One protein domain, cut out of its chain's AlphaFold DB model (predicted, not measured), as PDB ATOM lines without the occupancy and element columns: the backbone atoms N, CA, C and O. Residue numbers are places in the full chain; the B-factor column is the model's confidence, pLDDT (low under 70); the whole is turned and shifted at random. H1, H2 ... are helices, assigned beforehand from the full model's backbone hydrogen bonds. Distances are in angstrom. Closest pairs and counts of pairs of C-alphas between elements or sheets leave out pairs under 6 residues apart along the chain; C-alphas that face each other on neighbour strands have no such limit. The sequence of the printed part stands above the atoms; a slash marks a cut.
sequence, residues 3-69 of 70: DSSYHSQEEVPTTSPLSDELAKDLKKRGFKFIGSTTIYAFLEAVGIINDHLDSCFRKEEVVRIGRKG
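This is residues 3 to 69 of the 70 residues of a protein of Enterococcus faecium (UniProt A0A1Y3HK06). Two helices, H1 and H2, pack on each other at a steep angle toward one end of a flat outline, and a third, H3, lies at the other end, touching neither. Two long stretches with no named element, residues 3 to 16 and 46 to 58, run between these ends. The printed part has 67 residues, with three named helices in the order H1, H2, H3 and no named strand; the class is all helix, though under half of the residues, 31 of 67, are in named elements. The whole is only just loose, close to compact, with a radius of gyration of the C-alphas of 13.3 A and spans of 38 by 30 by 16 A.

Start at C-alpha 3, at (-120.859, 10.956, 3.273), and go through residues 3 to 16 to Pro 17 at (-120.213, 18.433, -9.835). There H1 begins, residues 17 to 28, 16.9 A long. Next find H2, residues 36 to 45, 14.1 A long. H3, residues 59 to 67, is 12.4 A long and ends at C-alpha 67, at (-128.409, 4.709, 6.316).

Look first at H1 and H2, which touch; H1 does so with residues 19 to 23 alone. Their closest C-alphas, those of Asp 20 and Ser 36, are 4.9 A apart. They run opposite ways at a steep tilt of 69.8 degrees, only just short of about perpendicular. H3 is apart from H1 and from H2. In H1, H2 and H3, every O i to N i+4 pair is within hydrogen-bond range.

The two C-alphas farthest apart, those of Gly 30 and Ser 55, are 38.9 A apart. The printed part has no cut. The link from H1 to H2 is short, and that from H2 to H3 is long, with 13 residues. The mean pLDDT of the printed part is 95.7; look for values under 70 at residues 68 to 69.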
ATOM      1  N   ASP A   3    -121.550  10.832   1.986       94.56
ATOM      2  CA  ASP A   3    -120.859  10.956   3.273       94.56
ATOM      3  C   ASP A   3    -119.361  11.154   3.033       94.56
ATOM      4  O   ASP A   3    -118.723  10.312   2.396       94.56
ATOM      5  N   SER A   4    -118.823  12.272   3.513       94.56
ATOM      6  CA  SER A   4    -117.420  12.661   3.321       94.56
ATOM      7  C   SER A   4    -116.598  12.377   4.581       94.56
ATOM      8  O   SER A   4    -117.163  12.122   5.639       94.56
ATOM      9  N   SER A   5    -115.267  12.448   4.517       96.25
ATOM     10  CA  SER A   5    -114.368  12.368   5.685       96.25
ATOM     11  C   SER A   5    -113.392  13.536   5.614       96.25
ATOM     12  O   SER A   5    -112.563  13.593   4.709       96.25
ATOM     13  N   TYR A   6    -113.560  14.493   6.528       97.69
ATOM     14  CA  TYR A   6    -112.830  15.760   6.553       97.69
ATOM     15  C   TYR A   6    -112.349  16.050   7.968       97.69
ATOM     16  O   TYR A   6    -113.118  15.939   8.928       97.69
ATOM     17  N   HIS A   7    -111.087  16.453   8.101       97.75
ATOM     18  CA  HIS A   7    -110.480  16.714   9.410       97.75
ATOM     19  C   HIS A   7    -110.511  18.202   9.775       97.75
ATOM     20  O   HIS A   7    -110.491  18.549  10.959       97.75
ATOM     21  N   SER A   8    -110.596  19.072   8.769       97.88
ATOM     22  CA  SER A   8    -110.583  20.527   8.899       97.88
ATOM     23  C   SER A   8    -111.568  21.194   7.933       97.88
ATOM     24  O   SER A   8    -112.008  20.588   6.956       97.88
ATOM     25  N   GLN A   9    -111.941  22.446   8.213       96.75
ATOM     26  CA  GLN A   9    -112.928  23.177   7.408       96.75
ATOM     27  C   GLN A   9    -112.392  23.509   6.009       96.75
ATOM     28  O   GLN A   9    -113.160  23.623   5.059       96.75
ATOM     29  N   GLU A  10    -111.078  23.659   5.880       97.69
ATOM     30  CA  GLU A  10    -110.382  23.999   4.641       97.69
ATOM     31  C   GLU A  10    -110.421  22.863   3.609       97.69
ATOM     32  O   GLU A  10    -110.268  23.113   2.413       97.69
ATOM     33  N   GLU A  11    -110.627  21.622   4.060       97.75
ATOM     34  CA  GLU A  11    -110.809  20.455   3.188       97.75
ATOM     35  C   GLU A  11    -112.214  20.390   2.579       97.75
ATOM     36  O   GLU A  11    -112.393  19.781   1.521       97.75
ATOM     37  N   VAL A  12    -113.203  21.011   3.232       97.44
ATOM     38  CA  VAL A  12    -114.595  20.992   2.781       97.44
ATOM     39  C   VAL A  12    -114.716  21.885   1.544       97.44
ATOM     40  O   VAL A  12    -114.427  23.087   1.613       97.44
ATOM     41  N   PRO A  13    -115.120  21.343   0.384       97.50
ATOM     42  CA  PRO A  13    -115.244  22.143  -0.817       97.50
ATOM     43  C   PRO A  13    -116.445  23.088  -0.696       97.50
ATOM     44  O   PRO A  13    -117.325  22.935   0.139       97.50
ATOM     45  N   THR A  14    -116.496  24.090  -1.569       97.69
ATOM     46  CA  THR A  14    -117.621  25.042  -1.615       97.69
ATOM     47  C   THR A  14    -118.559  24.789  -2.791       97.69
ATOM     48  O   THR A  14    -119.562  25.487  -2.942       97.69
ATOM     49  N   THR A  15    -118.233  23.818  -3.646       98.31
ATOM     50  CA  THR A  15    -119.024  23.361  -4.792       98.31
ATOM     51  C   THR A  15    -118.734  21.884  -5.064       98.31
ATOM     52  O   THR A  15    -117.723  21.337  -4.629       98.31
ATOM     53  N   SER A  16    -119.591  21.238  -5.848       97.50
ATOM     54  CA  SER A  16    -119.380  19.890  -6.377       97.50
ATOM     55  C   SER A  16    -119.950  19.768  -7.792       97.50
ATOM     56  O   SER A  16    -120.798  20.578  -8.182       97.50
ATOM     57  N   PRO A  17    -119.585  18.713  -8.544       97.62
ATOM     58  CA  PRO A  17    -120.213  18.433  -9.835       97.62
ATOM     59  C   PRO A  17    -121.747  18.349  -9.752       97.62
ATOM     60  O   PRO A  17    -122.444  18.842 -10.638       97.62
ATOM     61  N   LEU A  18    -122.280  17.792  -8.657       97.12
ATOM     62  CA  LEU A  18    -123.722  17.703  -8.428       97.12
ATOM     63  C   LEU A  18    -124.355  19.087  -8.222       97.12
ATOM     64  O   LEU A  18    -125.405  19.377  -8.799       97.12
ATOM     65  N   SER A  19    -123.728  19.961  -7.424       98.25
ATOM     66  CA  SER A  19    -124.253  21.315  -7.210       98.25
ATOM     67  C   SER A  19    -124.152  22.179  -8.468       98.25
ATOM     68  O   SER A  19    -125.046  22.992  -8.711       98.25
ATOM     69  N   ASP A  20    -123.125  21.977  -9.299       98.38
ATOM     70  CA  ASP A  20    -122.974  22.646 -10.596       98.38
ATOM     71  C   ASP A  20    -124.110  22.274 -11.556       98.38
ATOM     72  O   ASP A  20    -124.745  23.151 -12.162       98.38
ATOM     73  N   GLU A  21    -124.391  20.974 -11.679       98.38
ATOM     74  CA  GLU A  21    -125.454  20.458 -12.538       98.38
ATOM     75  C   GLU A  21    -126.828  20.943 -12.068       98.38
ATOM     76  O   GLU A  21    -127.600  21.505 -12.856       98.38
ATOM     77  N   LEU A  22    -127.106  20.812 -10.770       98.06
ATOM     78  CA  LEU A  22    -128.391  21.192 -10.200       98.06
ATOM     79  C   LEU A  22    -128.611  22.711 -10.254       98.06
ATOM     80  O   LEU A  22    -129.695  23.160 -10.631       98.06
ATOM     81  N   ALA A  23    -127.584  23.524  -9.979       98.44
ATOM     82  CA  ALA A  23    -127.668  24.974 -10.148       98.44
ATOM     83  C   ALA A  23    -127.993  25.354 -11.599       98.44
ATOM     84  O   ALA A  23    -128.802  26.254 -11.844       98.44
ATOM     85  N   LYS A  24    -127.388  24.673 -12.580       98.38
ATOM     86  CA  LYS A  24    -127.667  24.907 -14.003       98.38
ATOM     87  C   LYS A  24    -129.101  24.526 -14.367       98.38
ATOM     88  O   LYS A  24    -129.757  25.301 -15.066       98.38
ATOM     89  N   ASP A  25    -129.585  23.370 -13.919       98.38
ATOM     90  CA  ASP A  25    -130.944  22.915 -14.229       98.38
ATOM     91  C   ASP A  25    -132.007  23.812 -13.580       98.38
ATOM     92  O   ASP A  25    -132.916  24.306 -14.249       98.38
ATOM     93  N   LEU A  26    -131.840  24.144 -12.301       98.19
ATOM     94  CA  LEU A  26    -132.771  25.020 -11.594       98.19
ATOM     95  C   LEU A  26    -132.793  26.439 -12.187       98.19
ATOM     96  O   LEU A  26    -133.866  27.032 -12.321       98.19
ATOM     97  N   LYS A  27    -131.648  26.972 -12.642       98.06
ATOM     98  CA  LYS A  27    -131.613  28.259 -13.362       98.06
ATOM     99  C   LYS A  27    -132.436  28.208 -14.648       98.06
ATOM    100  O   LYS A  27    -133.161  29.160 -14.935       98.06
ATOM    101  N   LYS A  28    -132.365  27.103 -15.405       98.25
ATOM    102  CA  LYS A  28    -133.194  26.902 -16.609       98.25
ATOM    103  C   LYS A  28    -134.683  26.834 -16.276       98.25
ATOM    104  O   LYS A  28    -135.495  27.311 -17.060       98.25
ATOM    105  N   ARG A  29    -135.034  26.302 -15.105       98.31
ATOM    106  CA  ARG A  29    -136.413  26.256 -14.587       98.31
ATOM    107  C   ARG A  29    -136.901  27.587 -14.000       98.31
ATOM    108  O   ARG A  29    -138.022  27.654 -13.511       98.31
ATOM    109  N   GLY A  30    -136.087  28.644 -14.052       98.25
ATOM    110  CA  GLY A  30    -136.484  30.003 -13.677       98.25
ATOM    111  C   GLY A  30    -136.072  30.444 -12.274       98.25
ATOM    112  O   GLY A  30    -136.279  31.611 -11.935       98.25
ATOM    113  N   PHE A  31    -135.435  29.577 -11.481       98.12
ATOM    114  CA  PHE A  31    -134.925  29.948 -10.162       98.12
ATOM    115  C   PHE A  31    -133.807  30.999 -10.282       98.12
ATOM    116  O   PHE A  31    -133.010  31.000 -11.227       98.12
ATOM    117  N   LYS A  32    -133.751  31.917  -9.315       97.12
ATOM    118  CA  LYS A  32    -132.793  33.035  -9.258       97.12
ATOM    119  C   LYS A  32    -131.954  32.939  -7.984       97.12
ATOM    120  O   LYS A  32    -132.366  32.292  -7.034       97.12
ATOM    121  N   PHE A  33    -130.779  33.576  -7.984       96.00
ATOM    122  CA  PHE A  33    -129.837  33.598  -6.847       96.00
ATOM    123  C   PHE A  33    -129.323  32.224  -6.384       96.00
ATOM    124  O   PHE A  33    -128.900  32.057  -5.250       96.00
ATOM    125  N   ILE A  34    -129.305  31.245  -7.285       96.81
ATOM    126  CA  ILE A  34    -128.880  29.870  -7.003       96.81
ATOM    127  C   ILE A  34    -127.571  29.540  -7.730       96.81
ATOM    128  O   ILE A  34    -127.553  28.877  -8.767       96.81
ATOM    129  N   GLY A  35    -126.457  30.081  -7.237       98.00
ATOM    130  CA  GLY A  35    -125.121  29.673  -7.686       98.00
ATOM    131  C   GLY A  35    -124.784  28.248  -7.238       98.00
ATOM    132  O   GLY A  35    -125.460  27.708  -6.369       98.00
ATOM    133  N   SER A  36    -123.726  27.650  -7.800       98.38
ATOM    134  CA  SER A  36    -123.289  26.309  -7.379       98.38
ATOM    135  C   SER A  36    -122.991  26.255  -5.882       98.38
ATOM    136  O   SER A  36    -123.482  25.362  -5.211       98.38
ATOM    137  N   THR A  37    -122.331  27.276  -5.326       98.44
ATOM    138  CA  THR A  37    -122.076  27.385  -3.880       98.44
ATOM    139  C   THR A  37    -123.352  27.415  -3.046       98.44
ATOM    140  O   THR A  37    -123.449  26.743  -2.028       98.44
ATOM    141  N   THR A  38    -124.370  28.154  -3.491       98.38
ATOM    142  CA  THR A  38    -125.672  28.194  -2.811       98.38
ATOM    143  C   THR A  38    -126.348  26.829  -2.831       98.38
ATOM    144  O   THR A  38    -126.933  26.417  -1.835       98.38
ATOM    145  N   ILE A  39    -126.272  26.125  -3.963       98.50
ATOM    146  CA  ILE A  39    -126.830  24.782  -4.082       98.50
ATOM    147  C   ILE A  39    -126.026  23.780  -3.254       98.50
ATOM    148  O   ILE A  39    -126.636  22.945  -2.606       98.50
ATOM    149  N   TYR A  40    -124.699  23.884  -3.213       98.56
ATOM    150  CA  TYR A  40    -123.853  23.041  -2.372       98.56
ATOM    151  C   TYR A  40    -124.249  23.152  -0.897       98.56
ATOM    152  O   TYR A  40    -124.680  22.164  -0.307       98.56
ATOM    153  N   ALA A  41    -124.285  24.383  -0.378       98.25
ATOM    154  CA  ALA A  41    -124.732  24.673   0.983       98.25
ATOM    155  C   ALA A  41    -126.160  24.182   1.258       98.25
ATOM    156  O   ALA A  41    -126.470  23.702   2.347       98.25
ATOM    157  N   PHE A  42    -127.054  24.276   0.269       98.25
ATOM    158  CA  PHE A  42    -128.399  23.723   0.386       98.25
ATOM    159  C   PHE A  42    -128.384  22.194   0.502       98.25
ATOM    160  O   PHE A  42    -129.075  21.658   1.364       98.25
ATOM    161  N   LEU A  43    -127.606  21.499  -0.335       97.75
ATOM    162  CA  LEU A  43    -127.484  20.038  -0.316       97.75
ATOM    163  C   LEU A  43    -126.909  19.527   1.013       97.75
ATOM    164  O   LEU A  43    -127.375  18.495   1.501       97.75
ATOM    165  N   GLU A  44    -125.961  20.256   1.607       97.56
ATOM    166  CA  GLU A  44    -125.473  20.013   2.970       97.56
ATOM    167  C   GLU A  44    -126.598  20.207   3.999       97.56
ATOM    168  O   GLU A  44    -126.902  19.310   4.785       97.56
ATOM    169  N   ALA A  45    -127.290  21.351   3.956       97.44
ATOM    170  CA  ALA A  45    -128.319  21.705   4.935       97.44
ATOM    171  C   ALA A  45    -129.519  20.741   4.953       97.44
ATOM    172  O   ALA A  45    -130.106  20.512   6.012       97.44
ATOM    173  N   VAL A  46    -129.895  20.179   3.800       95.81
ATOM    174  CA  VAL A  46    -131.004  19.210   3.701       95.81
ATOM    175  C   VAL A  46    -130.559  17.751   3.846       95.81
ATOM    176  O   VAL A  46    -131.395  16.852   3.741       95.81
ATOM    177  N   GLY A  47    -129.269  17.496   4.084       94.31
ATOM    178  CA  GLY A  47    -128.739  16.156   4.348       94.31
ATOM    179  C   GLY A  47    -128.586  15.266   3.112       94.31
ATOM    180  O   GLY A  47    -128.486  14.043   3.240       94.31
ATOM    181  N   ILE A  48    -128.557  15.846   1.907       95.38
ATOM    182  CA  ILE A  48    -128.126  15.103   0.711       95.38
ATOM    183  C   ILE A  48    -126.614  14.856   0.787       95.38
ATOM    184  O   ILE A  48    -126.164  13.756   0.445       95.38
ATOM    185  N   ILE A  49    -125.865  15.846   1.279       96.00
ATOM    186  CA  ILE A  49    -124.429  15.788   1.564       96.00
ATOM    187  C   ILE A  49    -124.225  15.857   3.082       96.00
ATOM    188  O   ILE A  49    -124.867  16.656   3.761       96.00
ATOM    189  N   ASN A  50    -123.342  15.012   3.608       96.81
ATOM    190  CA  ASN A  50    -122.907  15.023   4.997       96.81
ATOM    191  C   ASN A  50    -121.417  15.376   5.078       96.81
ATOM    192  O   ASN A  50    -120.557  14.495   5.045       96.81
ATOM    193  N   ASP A  51    -121.146  16.668   5.242       97.19
ATOM    194  CA  ASP A  51    -119.793  17.229   5.354       97.19
ATOM    195  C   ASP A  51    -119.443  17.667   6.778       97.19
ATOM    196  O   ASP A  51    -118.498  18.422   7.005       97.19
ATOM    197  N   HIS A  52    -120.174  17.162   7.776       97.44
ATOM    198  CA  HIS A  52    -119.719  17.272   9.155       97.44
ATOM    199  C   HIS A  52    -118.256  16.807   9.250       97.44
ATOM    200  O   HIS A  52    -117.899  15.764   8.703       97.44
ATOM    201  N   LEU A  53    -117.406  17.557   9.957       98.12
ATOM    202  CA  LEU A  53    -116.031  17.124  10.218       98.12
ATOM    203  C   LEU A  53    -116.024  15.806  10.999       98.12
ATOM    204  O   LEU A  53    -116.950  15.520  11.762       98.12
ATOM    205  N   ASP A  54    -114.955  15.030  10.866       96.94
ATOM    206  CA  ASP A  54    -114.776  13.753  11.571       96.94
ATOM    207  C   ASP A  54    -114.761  13.934  13.096       96.94
ATOM    208  O   ASP A  54    -115.184  13.055  13.843       96.94
ATOM    209  N   SER A  55    -114.366  15.119  13.562       97.81
ATOM    210  CA  SER A  55    -114.417  15.528  14.968       97.81
ATOM    211  C   SER A  55    -115.798  16.015  15.437       97.81
ATOM    212  O   SER A  55    -115.990  16.279  16.626       97.81
ATOM    213  N   CYS A  56    -116.779  16.160  14.542       97.75
ATOM    214  CA  CYS A  56    -118.101  16.657  14.900       97.75
ATOM    215  C   CYS A  56    -118.892  15.606  15.691       97.75
ATOM    216  O   CYS A  56    -119.207  14.531  15.184       97.75
ATOM    217  N   PHE A  57    -119.344  15.968  16.895       97.56
ATOM    218  CA  PHE A  57    -120.121  15.087  17.783       97.56
ATOM    219  C   PHE A  57    -121.436  14.552  17.180       97.56
ATOM    220  O   PHE A  57    -122.027  13.617  17.715       97.56
ATOM    221  N   ARG A  58    -121.921  15.154  16.086       96.19
ATOM    222  CA  ARG A  58    -123.148  14.749  15.384       96.19
ATOM    223  C   ARG A  58    -122.897  13.761  14.246       96.19
ATOM    224  O   ARG A  58    -123.855  13.127  13.811       96.19
ATOM    225  N   LYS A  59    -121.658  13.615  13.761       95.50
ATOM    226  CA  LYS A  59    -121.368  12.895  12.512       95.50
ATOM    227  C   LYS A  59    -121.873  11.459  12.528       95.50
ATOM    228  O   LYS A  59    -122.649  11.073  11.660       95.50
ATOM    229  N   GLU A  60    -121.514  10.693  13.553       94.44
ATOM    230  CA  GLU A  60    -121.952   9.299  13.678       94.44
ATOM    231  C   GLU A  60    -123.478   9.164  13.742       94.44
ATOM    232  O   GLU A  60    -124.059   8.217  13.210       94.44
ATOM    233  N   GLU A  61    -124.160  10.107  14.397       94.62
ATOM    234  CA  GLU A  61    -125.619  10.113  14.447       94.62
ATOM    235  C   GLU A  61    -126.232  10.374  13.071       94.62
ATOM    236  O   GLU A  61    -127.108   9.614  12.657       94.62
ATOM    237  N   VAL A  62    -125.748  11.387  12.351       94.12
ATOM    238  CA  VAL A  62    -126.229  11.736  11.004       94.12
ATOM    239  C   VAL A  62    -125.991  10.584  10.026       94.12
ATOM    240  O   VAL A  62    -126.919  10.187   9.318       94.12
ATOM    241  N   VAL A  63    -124.809   9.960  10.068       93.69
ATOM    242  CA  VAL A  63    -124.489   8.761   9.272       93.69
ATOM    243  C   VAL A  63    -125.491   7.637   9.538       93.69
ATOM    244  O   VAL A  63    -126.007   7.020   8.602       93.69
ATOM    245  N   ARG A  64    -125.821   7.378  10.810       93.12
ATOM    246  CA  ARG A  64    -126.818   6.359  11.178       93.12
ATOM    247  C   ARG A  64    -128.221   6.701  10.689       93.12
ATOM    248  O   ARG A  64    -128.947   5.785  10.310       93.12
ATOM    249  N   ILE A  65    -128.620   7.972  10.713       91.25
ATOM    250  CA  ILE A  65    -129.931   8.407  10.209       91.25
ATOM    251  C   ILE A  65    -130.003   8.200   8.693       91.25
ATOM    252  O   ILE A  65    -130.951   7.577   8.218       91.25
ATOM    253  N   GLY A  66    -128.986   8.642   7.946       86.50
ATOM    254  CA  GLY A  66    -128.969   8.544   6.485       86.50
ATOM    255  C   GLY A  66    -128.982   7.108   5.948       86.50
ATOM    256  O   GLY A  66    -129.554   6.872   4.890       86.50
ATOM    257  N   ARG A  67    -128.420   6.141   6.688       82.31
ATOM    258  CA  ARG A  67    -128.409   4.709   6.316       82.31
ATOM    259  C   ARG A  67    -129.706   3.957   6.637       82.31
ATOM    260  O   ARG A  67    -129.904   2.861   6.135       82.31
ATOM    261  N   LYS A  68    -130.581   4.498   7.491       68.75
ATOM    262  CA  LYS A  68    -131.853   3.845   7.865       68.75
ATOM    263  C   LYS A  68    -132.959   3.997   6.815       68.75
ATOM    264  O   LYS A  68    -134.014   3.395   6.980       68.75
ATOM    265  N   GLY A  69    -132.752   4.840   5.806       59.28
ATOM    266  CA  GLY A  69    -133.715   5.089   4.733       59.28
ATOM    267  C   GLY A  69    -133.594   4.155   3.523       59.28
ATOM    268  O   GLY A  69    -134.278   4.412   2.536       59.28
TER     269      GLY A  69